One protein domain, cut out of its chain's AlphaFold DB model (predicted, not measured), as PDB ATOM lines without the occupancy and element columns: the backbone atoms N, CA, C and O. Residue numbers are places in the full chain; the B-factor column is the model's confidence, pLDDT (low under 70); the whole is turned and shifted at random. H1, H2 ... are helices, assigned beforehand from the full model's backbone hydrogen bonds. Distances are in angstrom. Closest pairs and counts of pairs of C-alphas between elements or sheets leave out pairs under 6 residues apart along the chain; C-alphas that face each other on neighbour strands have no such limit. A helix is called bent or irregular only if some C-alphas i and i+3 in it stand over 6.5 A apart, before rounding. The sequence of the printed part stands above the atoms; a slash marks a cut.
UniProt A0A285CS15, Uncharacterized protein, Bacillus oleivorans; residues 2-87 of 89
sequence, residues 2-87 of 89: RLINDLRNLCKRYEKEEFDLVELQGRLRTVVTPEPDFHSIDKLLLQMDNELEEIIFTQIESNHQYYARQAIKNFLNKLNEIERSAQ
ATOM      1  N   ARG A   2     -36.500  -1.099  30.217       84.44
ATOM      2  CA  ARG A   2     -36.830   0.141  30.963       84.44
ATOM      3  C   ARG A   2     -37.652   1.151  30.147       84.44
ATOM      4  O   ARG A   2     -38.749   1.490  30.559       84.44
ATOM      5  N   LEU A   3     -37.177   1.512  28.953       88.44
ATOM      6  CA  LEU A   3     -37.866   2.440  28.047       88.44
ATOM      7  C   LEU A   3     -39.311   2.015  27.725       88.44
ATOM      8  O   LEU A   3     -40.232   2.814  27.817       88.44
ATOM      9  N   ILE A   4     -39.521   0.740  27.389       90.06
ATOM     10  CA  ILE A   4     -40.851   0.197  27.075       90.06
ATOM     11  C   ILE A   4     -41.796   0.328  28.279       90.06
ATOM     12  O   ILE A   4     -42.960   0.697  28.126       90.06
ATOM     13  N   ASN A   5     -41.298   0.066  29.488       91.94
ATOM     14  CA  ASN A   5     -42.083   0.242  30.708       91.94
ATOM     15  C   ASN A   5     -42.371   1.718  31.009       91.94
ATOM     16  O   ASN A   5     -43.483   2.033  31.433       91.94
ATOM     17  N   ASP A   6     -41.424   2.616  30.742       92.69
ATOM     18  CA  ASP A   6     -41.619   4.059  30.900       92.69
ATOM     19  C   ASP A   6     -42.713   4.572  29.945       92.69
ATOM     20  O   ASP A   6     -43.623   5.283  30.377       92.69
ATOM     21  N   LEU A   7     -42.711   4.114  28.688       94.94
ATOM     22  CA  LEU A   7     -43.760   4.407  27.703       94.94
ATOM     23  C   LEU A   7     -45.133   3.878  28.137       94.94
ATOM     24  O   LEU A   7     -46.120   4.613  28.111       94.94
ATOM     25  N   ARG A   8     -45.206   2.629  28.618       95.56
ATOM     26  CA  ARG A   8     -46.448   2.057  29.172       95.56
ATOM     27  C   ARG A   8     -46.975   2.868  30.350       95.56
ATOM     28  O   ARG A   8     -48.182   3.079  30.461       95.56
ATOM     29  N   ASN A   9     -46.090   3.297  31.245       95.94
ATOM     30  CA  ASN A   9     -46.471   4.092  32.406       95.94
ATOM     31  C   ASN A   9     -47.008   5.459  31.987       95.94
ATOM     32  O   ASN A   9     -48.013   5.903  32.530       95.94
ATOM     33  N   LEU A  10     -46.392   6.096  30.998       96.00
ATOM     34  CA  LEU A  10     -46.840   7.374  30.461       96.00
ATOM     35  C   LEU A  10     -48.251   7.267  29.854       96.00
ATOM     36  O   LEU A  10     -49.119   8.056  30.220       96.00
ATOM     37  N   CYS A  11     -48.534   6.228  29.061       96.44
ATOM     38  CA  CYS A  11     -49.888   5.956  28.562       96.44
ATOM     39  C   CYS A  11     -50.905   5.718  29.696       96.44
ATOM     40  O   CYS A  11     -51.992   6.287  29.677       96.44
ATOM     41  N   LYS A  12     -50.546   4.935  30.723       96.38
ATOM     42  CA  LYS A  12     -51.427   4.678  31.879       96.38
ATOM     43  C   LYS A  12     -51.748   5.939  32.679       96.38
ATOM     44  O   LYS A  12     -52.842   6.054  33.220       96.38
ATOM     45  N   ARG A  13     -50.789   6.856  32.809       97.12
ATOM     46  CA  ARG A  13     -50.987   8.127  33.520       97.12
ATOM     47  C   ARG A  13     -51.961   9.032  32.767       97.12
ATOM     48  O   ARG A  13     -52.844   9.608  33.392       97.12
ATOM     49  N   TYR A  14     -51.878   9.062  31.436       96.38
ATOM     50  CA  TYR A  14     -52.893   9.716  30.609       96.38
ATOM     51  C   TYR A  14     -54.279   9.069  30.759       96.38
ATOM     52  O   TYR A  14     -55.271   9.768  30.920       96.38
ATOM     53  N   GLU A  15     -54.373   7.734  30.759       94.31
ATOM     54  CA  GLU A  15     -55.658   7.036  30.951       94.31
ATOM     55  C   GLU A  15     -56.312   7.334  32.308       94.31
ATOM     56  O   GLU A  15     -57.536   7.283  32.421       94.31
ATOM     57  N   LYS A  16     -55.500   7.665  33.319       96.06
ATOM     58  CA  LYS A  16     -55.930   8.140  34.641       96.06
ATOM     59  C   LYS A  16     -56.214   9.641  34.697       96.06
ATOM     60  O   LYS A  16     -56.462  10.151  35.785       96.06
ATOM     61  N   GLU A  17     -56.157  10.327  33.559       94.31
ATOM     62  CA  GLU A  17     -56.420  11.762  33.436       94.31
ATOM     63  C   GLU A  17     -55.453  12.616  34.282       94.31
ATOM     64  O   GLU A  17     -55.795  13.708  34.722       94.31
ATOM     65  N   GLU A  18     -54.217  12.139  34.505       96.81
ATOM     66  CA  GLU A  18     -53.184  12.917  35.213       96.81
ATOM     67  C   GLU A  18     -52.696  14.130  34.406       96.81
ATOM     68  O   GLU A  18     -52.081  15.033  34.971       96.81
ATOM     69  N   PHE A  19     -52.915  14.116  33.091       95.38
ATOM     70  CA  PHE A  19     -52.588  15.183  32.155       95.38
ATOM     71  C   PHE A  19     -53.400  15.039  30.861       95.38
ATOM     72  O   PHE A  19     -53.971  13.978  30.590       95.38
ATOM     73  N   ASP A  20     -53.450  16.109  30.067       95.44
ATOM     74  CA  ASP A  20     -54.228  16.172  28.829       95.44
ATOM     75  C   ASP A  20     -53.492  15.588  27.604       95.44
ATOM     76  O   ASP A  20     -52.387  15.043  27.685       95.44
ATOM     77  N   LEU A  21     -54.149  15.656  26.442       95.38
ATOM     78  CA  LEU A  21     -53.635  15.108  25.188       95.38
ATOM     79  C   LEU A  21     -52.391  15.851  24.674       95.38
ATOM     80  O   LEU A  21     -51.484  15.225  24.124       95.38
ATOM     81  N   VAL A  22     -52.336  17.168  24.873       95.56
ATOM     82  CA  VAL A  22     -51.213  18.005  24.436       95.56
ATOM     83  C   VAL A  22     -49.983  17.690  25.284       95.56
ATOM     84  O   VAL A  22     -48.880  17.519  24.761       95.56
ATOM     85  N   GLU A  23     -50.166  17.531  26.593       96.75
ATOM     86  CA  GLU A  23     -49.096  17.131  27.495       96.75
ATOM     87  C   GLU A  23     -48.638  15.688  27.233       96.75
ATOM     88  O   GLU A  23     -47.432  15.423  27.253       96.75
ATOM     89  N   LEU A  24     -49.553  14.761  26.921       96.31
ATOM     90  CA  LEU A  24     -49.192  13.408  26.478       96.31
ATOM     91  C   LEU A  24     -48.247  13.459  25.271       96.31
ATOM     92  O   LEU A  24     -47.178  12.840  25.300       96.31
ATOM     93  N   GLN A  25     -48.632  14.207  24.235       96.50
ATOM     94  CA  GLN A  25     -47.850  14.362  23.013       96.50
ATOM     95  C   GLN A  25     -46.472  14.967  23.306       96.50
ATOM     96  O   GLN A  25     -45.444  14.418  22.901       96.50
ATOM     97  N   GLY A  26     -46.429  16.052  24.084       96.12
ATOM     98  CA  GLY A  26     -45.182  16.697  24.489       96.12
ATOM     99  C   GLY A  26     -44.245  15.743  25.234       96.12
ATOM    100  O   GLY A  26     -43.059  15.663  24.918       96.12
ATOM    101  N   ARG A  27     -44.769  14.954  26.179       95.50
ATOM    102  CA  ARG A  27     -43.961  13.980  26.926       95.50
ATOM    103  C   ARG A  27     -43.410  12.880  26.016       95.50
ATOM    104  O   ARG A  27     -42.244  12.525  26.177       95.50
ATOM    105  N   LEU A  28     -44.191  12.382  25.054       93.75
ATOM    106  CA  LEU A  28     -43.734  11.385  24.075       93.75
ATOM    107  C   LEU A  28     -42.601  11.920  23.186       93.75
ATOM    108  O   LEU A  28     -41.607  11.221  23.005       93.75
ATOM    109  N   ARG A  29     -42.695  13.171  22.714       92.75
ATOM    110  CA  ARG A  29     -41.642  13.840  21.920       92.75
ATOM    111  C   ARG A  29     -40.308  13.971  22.664       92.75
ATOM    112  O   ARG A  29     -39.256  14.013  22.040       92.75
ATOM    113  N   THR A  30     -40.346  14.046  23.996       91.38
ATOM    114  CA  THR A  30     -39.142  14.185  24.840       91.38
ATOM    115  C   THR A  30     -38.493  12.858  25.228       91.38
ATOM    116  O   THR A  30     -37.461  12.852  25.901       91.38
ATOM    117  N   VAL A  31     -39.091  11.725  24.850       90.00
ATOM    118  CA  VAL A  31     -38.529  10.409  25.152       90.00
ATOM    119  C   VAL A  31     -37.231  10.226  24.374       90.00
ATOM    120  O   VAL A  31     -37.213  10.280  23.150       90.00
ATOM    121  N   VAL A  32     -36.144   9.961  25.098       83.25
ATOM    122  CA  VAL A  32     -34.848   9.629  24.504       83.25
ATOM    123  C   VAL A  32     -34.735   8.116  24.364       83.25
ATOM    124  O   VAL A  32     -34.806   7.380  25.354       83.25
ATOM    125  N   THR A  33     -34.536   7.651  23.137       81.00
ATOM    126  CA  THR A  33     -34.235   6.257  22.823       81.00
ATOM    127  C   THR A  33     -32.714   6.068  22.744       81.00
ATOM    128  O   THR A  33     -32.014   6.855  22.108       81.00
ATOM    129  N   PRO A  34     -32.139   5.082  23.450       75.25
ATOM    130  CA  PRO A  34     -30.714   4.801  23.328       75.25
ATOM    131  C   PRO A  34     -30.436   4.081  21.998       75.25
ATOM    132  O   PRO A  34     -31.076   3.079  21.708       75.25
ATOM    133  N   GLU A  35     -29.488   4.556  21.189       72.56
ATOM    134  CA  GLU A  35     -29.053   3.848  19.971       72.56
ATOM    135  C   GLU A  35     -28.236   2.577  20.301       72.56
ATOM    136  O   GLU A  35     -27.600   2.537  21.362       72.56
ATOM    137  N   PRO A  36     -28.194   1.542  19.424       58.47
ATOM    138  CA  PRO A  36     -28.759   1.463  18.063       58.47
ATOM    139  C   PRO A  36     -29.981   0.529  17.885       58.47
ATOM    140  O   PRO A  36     -30.611   0.546  16.829       58.47
ATOM    141  N   ASP A  37     -30.374  -0.256  18.893       67.06
ATOM    142  CA  ASP A  37     -31.400  -1.318  18.752       67.06
ATOM    143  C   ASP A  37     -32.861  -0.817  18.773       67.06
ATOM    144  O   ASP A  37     -33.810  -1.605  18.748       67.06
ATOM    145  N   PHE A  38     -33.074   0.499  18.833       75.88
ATOM    146  CA  PHE A  38     -34.376   1.101  19.134       75.88
ATOM    147  C   PHE A  38     -35.059   1.792  17.948       75.88
ATOM    148  O   PHE A  38     -36.123   2.380  18.129       75.88
ATOM    149  N   HIS A  39     -34.545   1.623  16.724       82.94
ATOM    150  CA  HIS A  39     -35.117   2.236  15.516       82.94
ATOM    151  C   HIS A  39     -36.622   1.946  15.328       82.94
ATOM    152  O   HIS A  39     -37.398   2.806  14.906       82.94
ATOM    153  N   SER A  40     -37.074   0.739  15.692       87.75
ATOM    154  CA  SER A  40     -38.497   0.370  15.663       87.75
ATOM    155  C   SER A  40     -39.339   1.172  16.663       87.75
ATOM    156  O   SER A  40     -40.495   1.477  16.375       87.75
ATOM    157  N   ILE A  41     -38.771   1.523  17.822       90.69
ATOM    158  CA  ILE A  41     -39.433   2.357  18.831       90.69
ATOM    159  C   ILE A  41     -39.473   3.814  18.370       90.69
ATOM    160  O   ILE A  41     -40.525   4.431  18.495       90.69
ATOM    161  N   ASP A  42     -38.408   4.337  17.760       90.56
ATOM    162  CA  ASP A  42     -38.396   5.706  17.213       90.56
ATOM    163  C   ASP A  42     -39.481   5.906  16.165       90.56
ATOM    164  O   ASP A  42     -40.269   6.852  16.221       90.56
ATOM    165  N   LYS A  43     -39.576   4.958  15.228       91.62
ATOM    166  CA  LYS A  43     -40.622   4.975  14.209       91.62
ATOM    167  C   LYS A  43     -42.014   4.919  14.833       91.62
ATOM    168  O   LYS A  43     -42.930   5.579  14.346       91.62
ATOM    169  N   LEU A  44     -42.185   4.131  15.892       94.25
ATOM    170  CA  LEU A  44     -43.456   4.008  16.594       94.25
ATOM    171  C   LEU A  44     -43.815   5.288  17.371       94.25
ATOM    172  O   LEU A  44     -44.977   5.687  17.363       94.25
ATOM    173  N   LEU A  45     -42.835   5.951  17.993       94.88
ATOM    174  CA  LEU A  45     -43.017   7.240  18.665       94.88
ATOM    175  C   LEU A  45     -43.416   8.333  17.676       94.88
ATOM    176  O   LEU A  45     -44.358   9.067  17.948       94.88
ATOM    177  N   LEU A  46     -42.770   8.388  16.509       94.50
ATOM    178  CA  LEU A  46     -43.128   9.332  15.450       94.50
ATOM    179  C   LEU A  46     -44.547   9.091  14.911       94.50
ATOM    180  O   LEU A  46     -45.289  10.037  14.676       94.50
ATOM    181  N   GLN A  47     -44.944   7.827  14.722       96.06
ATOM    182  CA  GLN A  47     -46.316   7.493  14.316       96.06
ATOM    183  C   GLN A  47     -47.337   7.959  15.352       96.06
ATOM    184  O   GLN A  47     -48.331   8.576  14.984       96.06
ATOM    185  N   MET A  48     -47.073   7.686  16.631       97.00
ATOM    186  CA  MET A  48     -47.940   8.121  17.720       97.00
ATOM    187  C   MET A  48     -48.028   9.644  17.778       97.00
ATOM    188  O   MET A  48     -49.120  10.179  17.913       97.00
ATOM    189  N   ASP A  49     -46.903  10.343  17.636       97.06
ATOM    190  CA  ASP A  49     -46.873  11.802  17.639       97.06
ATOM    191  C   ASP A  49     -47.762  12.404  16.543       97.06
ATOM    192  O   ASP A  49     -48.586  13.270  16.830       97.06
ATOM    193  N   ASN A  50     -47.655  11.884  15.318       97.19
ATOM    194  CA  ASN A  50     -48.488  12.310  14.193       97.19
ATOM    195  C   ASN A  50     -49.977  12.004  14.426       97.19
ATOM    196  O   ASN A  50     -50.821  12.851  14.150       97.19
ATOM    197  N   GLU A  51     -50.308  10.812  14.942       97.44
ATOM    198  CA  GLU A  51     -51.697  10.444  15.261       97.44
ATOM    199  C   GLU A  51     -52.287  11.375  16.333       97.44
ATOM    200  O   GLU A  51     -53.429  11.818  16.207       97.44
ATOM    201  N   LEU A  52     -51.519  11.713  17.375       97.44
ATOM    202  CA  LEU A  52     -51.976  12.649  18.403       97.44
ATOM    203  C   LEU A  52     -52.143  14.067  17.852       97.44
ATOM    204  O   LEU A  52     -53.131  14.724  18.178       97.44
ATOM    205  N   GLU A  53     -51.222  14.522  17.001       97.75
ATOM    206  CA  GLU A  53     -51.319  15.821  16.334       97.75
ATOM    207  C   GLU A  53     -52.591  15.912  15.486       97.75
ATOM    208  O   GLU A  53     -53.357  16.870  15.599       97.75
ATOM    209  N   GLU A  54     -52.872  14.876  14.696       97.69
ATOM    210  CA  GLU A  54     -54.089  14.796  13.895       97.69
ATOM    211  C   GLU A  54     -55.342  14.868  14.774       97.69
ATOM    212  O   GLU A  54     -56.269  15.612  14.453       97.69
ATOM    213  N   ILE A  55     -55.376  14.165  15.910       97.75
ATOM    214  CA  ILE A  55     -56.509  14.233  16.843       97.75
ATOM    215  C   ILE A  55     -56.693  15.660  17.367       97.75
ATOM    216  O   ILE A  55     -57.807  16.184  17.306       97.75
ATOM    217  N   ILE A  56     -55.614  16.293  17.834       96.25
ATOM    218  CA  ILE A  56     -55.637  17.649  18.401       96.25
ATOM    219  C   ILE A  56     -56.178  18.662  17.384       96.25
ATOM    220  O   ILE A  56     -56.998  19.507  17.744       96.25
ATOM    221  N   PHE A  57     -55.746  18.577  16.122       96.62
ATOM    222  CA  PHE A  57     -56.060  19.593  15.111       96.62
ATOM    223  C   PHE A  57     -57.311  19.313  14.274       96.62
ATOM    224  O   PHE A  57     -57.895  20.258  13.743       96.62
ATOM    225  N   THR A  58     -57.727  18.054  14.116       95.62
ATOM    226  CA  THR A  58     -58.821  17.693  13.191       95.62
ATOM    227  C   THR A  58     -60.114  17.295  13.886       95.62
ATOM    228  O   THR A  58     -61.181  17.361  13.274       95.62
ATOM    229  N   GLN A  59     -60.049  16.877  15.151       95.75
ATOM    230  CA  GLN A  59     -61.213  16.380  15.878       95.75
ATOM    231  C   GLN A  59     -61.789  17.454  16.794       95.75
ATOM    232  O   GLN A  59     -61.073  18.297  17.332       95.75
ATOM    233  N   ILE A  60     -63.100  17.386  17.023       95.19
ATOM    234  CA  ILE A  60     -63.730  18.166  18.090       95.19
ATOM    235  C   ILE A  60     -63.221  17.681  19.452       95.19
ATOM    236  O   ILE A  60     -63.043  16.478  19.659       95.19
ATOM    237  N   GLU A  61     -63.029  18.609  20.386       92.88
ATOM    238  CA  GLU A  61     -62.415  18.347  21.697       92.88
ATOM    239  C   GLU A  61     -63.123  17.229  22.476       92.88
ATOM    240  O   GLU A  61     -62.479  16.349  23.044       92.88
ATOM    241  N   SER A  62     -64.459  17.165  22.398       94.56
ATOM    242  CA  SER A  62     -65.259  16.108  23.036       94.56
ATOM    243  C   SER A  62     -64.896  14.691  22.579       94.56
ATOM    244  O   SER A  62     -65.167  13.726  23.290       94.56
ATOM    245  N   ASN A  63     -64.296  14.551  21.395       95.88
ATOM    246  CA  ASN A  63     -63.891  13.269  20.832       95.88
ATOM    247  C   ASN A  63     -62.405  12.959  21.056       95.88
ATOM    248  O   ASN A  63     -61.993  11.818  20.829       95.88
ATOM    249  N   HIS A  64     -61.598  13.927  21.508       95.19
ATOM    250  CA  HIS A  64     -60.150  13.761  21.684       95.19
ATOM    251  C   HIS A  64     -59.831  12.566  22.571       95.19
ATOM    252  O   HIS A  64     -59.029  11.717  22.193       95.19
ATOM    253  N   GLN A  65     -60.521  12.437  23.706       94.12
ATOM    254  CA  GLN A  65     -60.278  11.349  24.652       94.12
ATOM    255  C   GLN A  65     -60.576   9.969  24.048       94.12
ATOM    256  O   GLN A  65     -59.850   9.006  24.300       94.12
ATOM    257  N   TYR A  66     -61.627   9.856  23.232       95.62
ATOM    258  CA  TYR A  66     -61.962   8.602  22.560       95.62
ATOM    259  C   TYR A  66     -60.873   8.205  21.560       95.62
ATOM    260  O   TYR A  66     -60.354   7.087  21.635       95.62
ATOM    261  N   TYR A  67     -60.494   9.115  20.657       97.56
ATOM    262  CA  TYR A  67     -59.506   8.819  19.620       97.56
ATOM    263  C   TYR A  67     -58.100   8.623  20.192       97.56
ATOM    264  O   TYR A  67     -57.412   7.683  19.796       97.56
ATOM    265  N   ALA A  68     -57.707   9.409  21.196       96.69
ATOM    266  CA  ALA A  68     -56.425   9.250  21.874       96.69
ATOM    267  C   ALA A  68     -56.309   7.881  22.555       96.69
ATOM    268  O   ALA A  68     -55.275   7.226  22.451       96.69
ATOM    269  N   ARG A  69     -57.383   7.383  23.186       96.06
ATOM    270  CA  ARG A  69     -57.409   6.020  23.746       96.06
ATOM    271  C   ARG A  69     -57.249   4.942  22.668       96.06
ATOM    272  O   ARG A  69     -56.593   3.933  22.924       96.06
ATOM    273  N   GLN A  70     -57.802   5.137  21.465       97.31
ATOM    274  CA  GLN A  70     -57.576   4.205  20.349       97.31
ATOM    275  C   GLN A  70     -56.119   4.238  19.865       97.31
ATOM    276  O   GLN A  70     -55.513   3.175  19.709       97.31
ATOM    277  N   ALA A  71     -55.541   5.432  19.696       96.94
ATOM    278  CA  ALA A  71     -54.137   5.609  19.322       96.94
ATOM    279  C   ALA A  71     -53.201   4.948  20.351       96.94
ATOM    280  O   ALA A  71     -52.361   4.121  19.998       96.94
ATOM    281  N   ILE A  72     -53.434   5.188  21.648       97.25
ATOM    282  CA  ILE A  72     -52.688   4.557  22.750       97.25
ATOM    283  C   ILE A  72     -52.786   3.035  22.692       97.25
ATOM    284  O   ILE A  72     -51.772   2.348  22.803       97.25
ATOM    285  N   LYS A  73     -53.986   2.480  22.499       97.19
ATOM    286  CA  LYS A  73     -54.166   1.027  22.408       97.19
ATOM    287  C   LYS A  73     -53.343   0.435  21.261       97.19
ATOM    288  O   LYS A  73     -52.670  -0.580  21.450       97.19
ATOM    289  N   ASN A  74     -53.364   1.072  20.092       96.56
ATOM    290  CA  ASN A  74     -52.587   0.639  18.930       96.56
ATOM    291  C   ASN A  74     -51.078   0.756  19.176       96.56
ATOM    292  O   ASN A  74     -50.332  -0.180  18.878       96.56
ATOM    293  N   PHE A  75     -50.638   1.866  19.769       96.75
ATOM    294  CA  PHE A  75     -49.253   2.097  20.164       96.75
ATOM    295  C   PHE A  75     -48.752   1.015  21.128       96.75
ATOM    296  O   PHE A  75     -47.727   0.387  20.870       96.75
ATOM    297  N   LEU A  76     -49.506   0.725  22.191       96.19
ATOM    298  CA  LEU A  76     -49.147  -0.296  23.176       96.19
ATOM    299  C   LEU A  76     -49.103  -1.703  22.571       96.19
ATOM    300  O   LEU A  76     -48.223  -2.486  22.929       96.19
ATOM    301  N   ASN A  77     -50.005  -2.030  21.642       95.94
ATOM    302  CA  ASN A  77     -49.978  -3.314  20.938       95.94
ATOM    303  C   ASN A  77     -48.689  -3.483  20.121       95.94
ATOM    304  O   ASN A  77     -47.978  -4.467  20.316       95.94
ATOM    305  N   LYS A  78     -48.340  -2.494  19.289       94.62
ATOM    306  CA  LYS A  78     -47.093  -2.504  18.503       94.62
ATOM    307  C   LYS A  78     -45.855  -2.530  19.405       94.62
ATOM    308  O   LYS A  78     -44.896  -3.246  19.130       94.62
ATOM    309  N   LEU A  79     -45.883  -1.802  20.522       93.50
ATOM    310  CA  LEU A  79     -44.797  -1.799  21.503       93.50
ATOM    311  C   LEU A  79     -44.586  -3.191  22.127       93.50
ATOM    312  O   LEU A  79     -43.447  -3.617  22.315       93.50
ATOM    313  N   ASN A  80     -45.669  -3.923  22.411       92.25
ATOM    314  CA  ASN A  80     -45.603  -5.302  22.908       92.25
ATOM    315  C   ASN A  80     -45.045  -6.273  21.854       92.25
ATOM    316  O   ASN A  80     -44.330  -7.206  22.211       92.25
ATOM    317  N   GLU A  81     -45.367  -6.078  20.574       92.06
ATOM    318  CA  GLU A  81     -44.816  -6.880  19.474       92.06
ATOM    319  C   GLU A  81     -43.300  -6.686  19.343       92.06
ATOM    320  O   GLU A  81     -42.574  -7.672  19.225       92.06
ATOM    321  N   ILE A  82     -42.824  -5.440  19.452       89.06
ATOM    322  CA  ILE A  82     -41.389  -5.112  19.460       89.06
ATOM    323  C   ILE A  82     -40.684  -5.741  20.670       89.06
ATOM    324  O   ILE A  82     -39.600  -6.298  20.531       89.06
ATOM    325  N   GLU A  83     -41.281  -5.682  21.865       88.19
ATOM    326  CA  GLU A  83     -40.676  -6.307  23.051       88.19
ATOM    327  C   GLU A  83     -40.527  -7.823  22.880       88.19
ATOM    328  O   GLU A  83     -39.485  -8.380  23.219       88.19
ATOM    329  N   ARG A  84     -41.549  -8.481  22.320       87.50
ATOM    330  CA  ARG A  84     -41.539  -9.930  22.077       87.50
ATOM    331  C   ARG A  84     -40.514 -10.335  21.026       87.50
ATOM    332  O   ARG A  84     -39.877 -11.367  21.192       87.50
ATOM    333  N   SER A  85     -40.341  -9.554  19.959       84.50
ATOM    334  CA  SER A  85     -39.342  -9.861  18.927       84.50
ATOM    335  C   SER A  85     -37.903  -9.636  19.401       84.50
ATOM    336  O   SER A  85     -36.990 -10.277  18.886       84.50
ATOM    337  N   ALA A  86     -37.699  -8.778  20.404       76.56
ATOM    338  CA  ALA A  86     -36.397  -8.507  21.011       76.56
ATOM    339  C   ALA A  86     -35.968  -9.535  22.081       76.56
ATOM    340  O   ALA A  86     -34.831  -9.481  22.549       76.56
ATOM    341  N   GLN A  87     -36.844 -10.462  22.486       63.44
ATOM    342  CA  GLN A  87     -36.514 -11.575  23.383       63.44
ATOM    343  C   GLN A  87     -36.364 -12.873  22.570       63.44
ATOM    344  O   GLN A  87     -37.362 -13.560  22.349       63.44
TER     345      GLN A  87
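Overview. This is residues 2 to 87 of the 89 residues of an uncharacterized protein of Bacillus oleivorans (UniProt A0A285CS15). Four helices stand side by side in a small lengthwise bundle, each running opposite to the one before it, with H1, H2, H3 and H4 placed in turn around the long axis. H3 and H4 make a long hairpin that H1 and the much shorter H2 cover, and past H2 a loop, residues 30 to 38, runs on toward the end where H3 begins and folds back into it. The printed part has 86 residues with four named helices, in the order H1, H2, H3, H4, and no named strand; its class is all helix. It is compact, with a radius of gyration of the C-alphas of 12.7 A, and elongated in outline, with spans of 40 by 22 by 20 A.

Along the chain. H1, residues 2 to 15, begins at C-alpha 2, at (-36.830, 0.141, 30.963), and is 20.1 A long from first to last C-alpha. H2, residues 21 to 29, follows and is 12.5 A long. H3, residues 39 to 58, begins at C-alpha 39, at (-35.117, 2.236, 15.516), and is 28.4 A long. H4, residues 61 to 85, is the longest at 36.5 A and ends at C-alpha 85, at (-39.342, -9.861, 18.927). H4 is irregular: C-alphas 62 and 65 are 7.1 A apart.

Arrangement. The helix packing is mostly aligned, the touching pairs standing at shallow tilts. H1 and H2 form a hairpin and touch at a shallow tilt of 8 degrees, opposite ways; their closest C-alphas, those of Tyr 14 and Leu 24, are 6.7 A apart. H1 also touches H4, at a shallow tilt of 21 degrees, opposite ways, with the C-alphas of Cys 11 and Ile 72 closest at 6.6 A. H1 and H3 are apart. H2 and H3 form a hairpin and touch at a shallow tilt of 24 degrees, opposite ways; the C-alphas of Gln 25 and Asp 49 are closest, 6.0 A apart. H2 and H4 only just touch, with 3 pairs of C-alphas within 8 A, and H4 does so with residues 64 to 68 alone; their closest C-alphas are those of Leu 21 and Ala 68, at 7.3 A. H3 and H4 form a hairpin and touch with 16 pairs of C-alphas within 8 A, at a shallow tilt of 9 degrees, opposite ways; the C-alphas of Ile 55 and His 64 are closest, 6.1 A apart. In H1, H2 and H3 every O i to N i+4 pair is within hydrogen-bond range, and in H4 19 of 21 are.

Size, cuts and confidence. The two C-alphas farthest apart, those of Ile 60 and Gln 87, are 40.7 A apart, while the first and last printed C-alphas, those of Arg 2 and Gln 87, are 14.0 A apart. The printed part has no cut. The links from H1 to H2 and from H3 to H4 are tight, and that from H2 to H3, with 9 residues, is short. The mean pLDDT of the printed part is 92.1, and residues 36 to 37 and residue 87 are under 70.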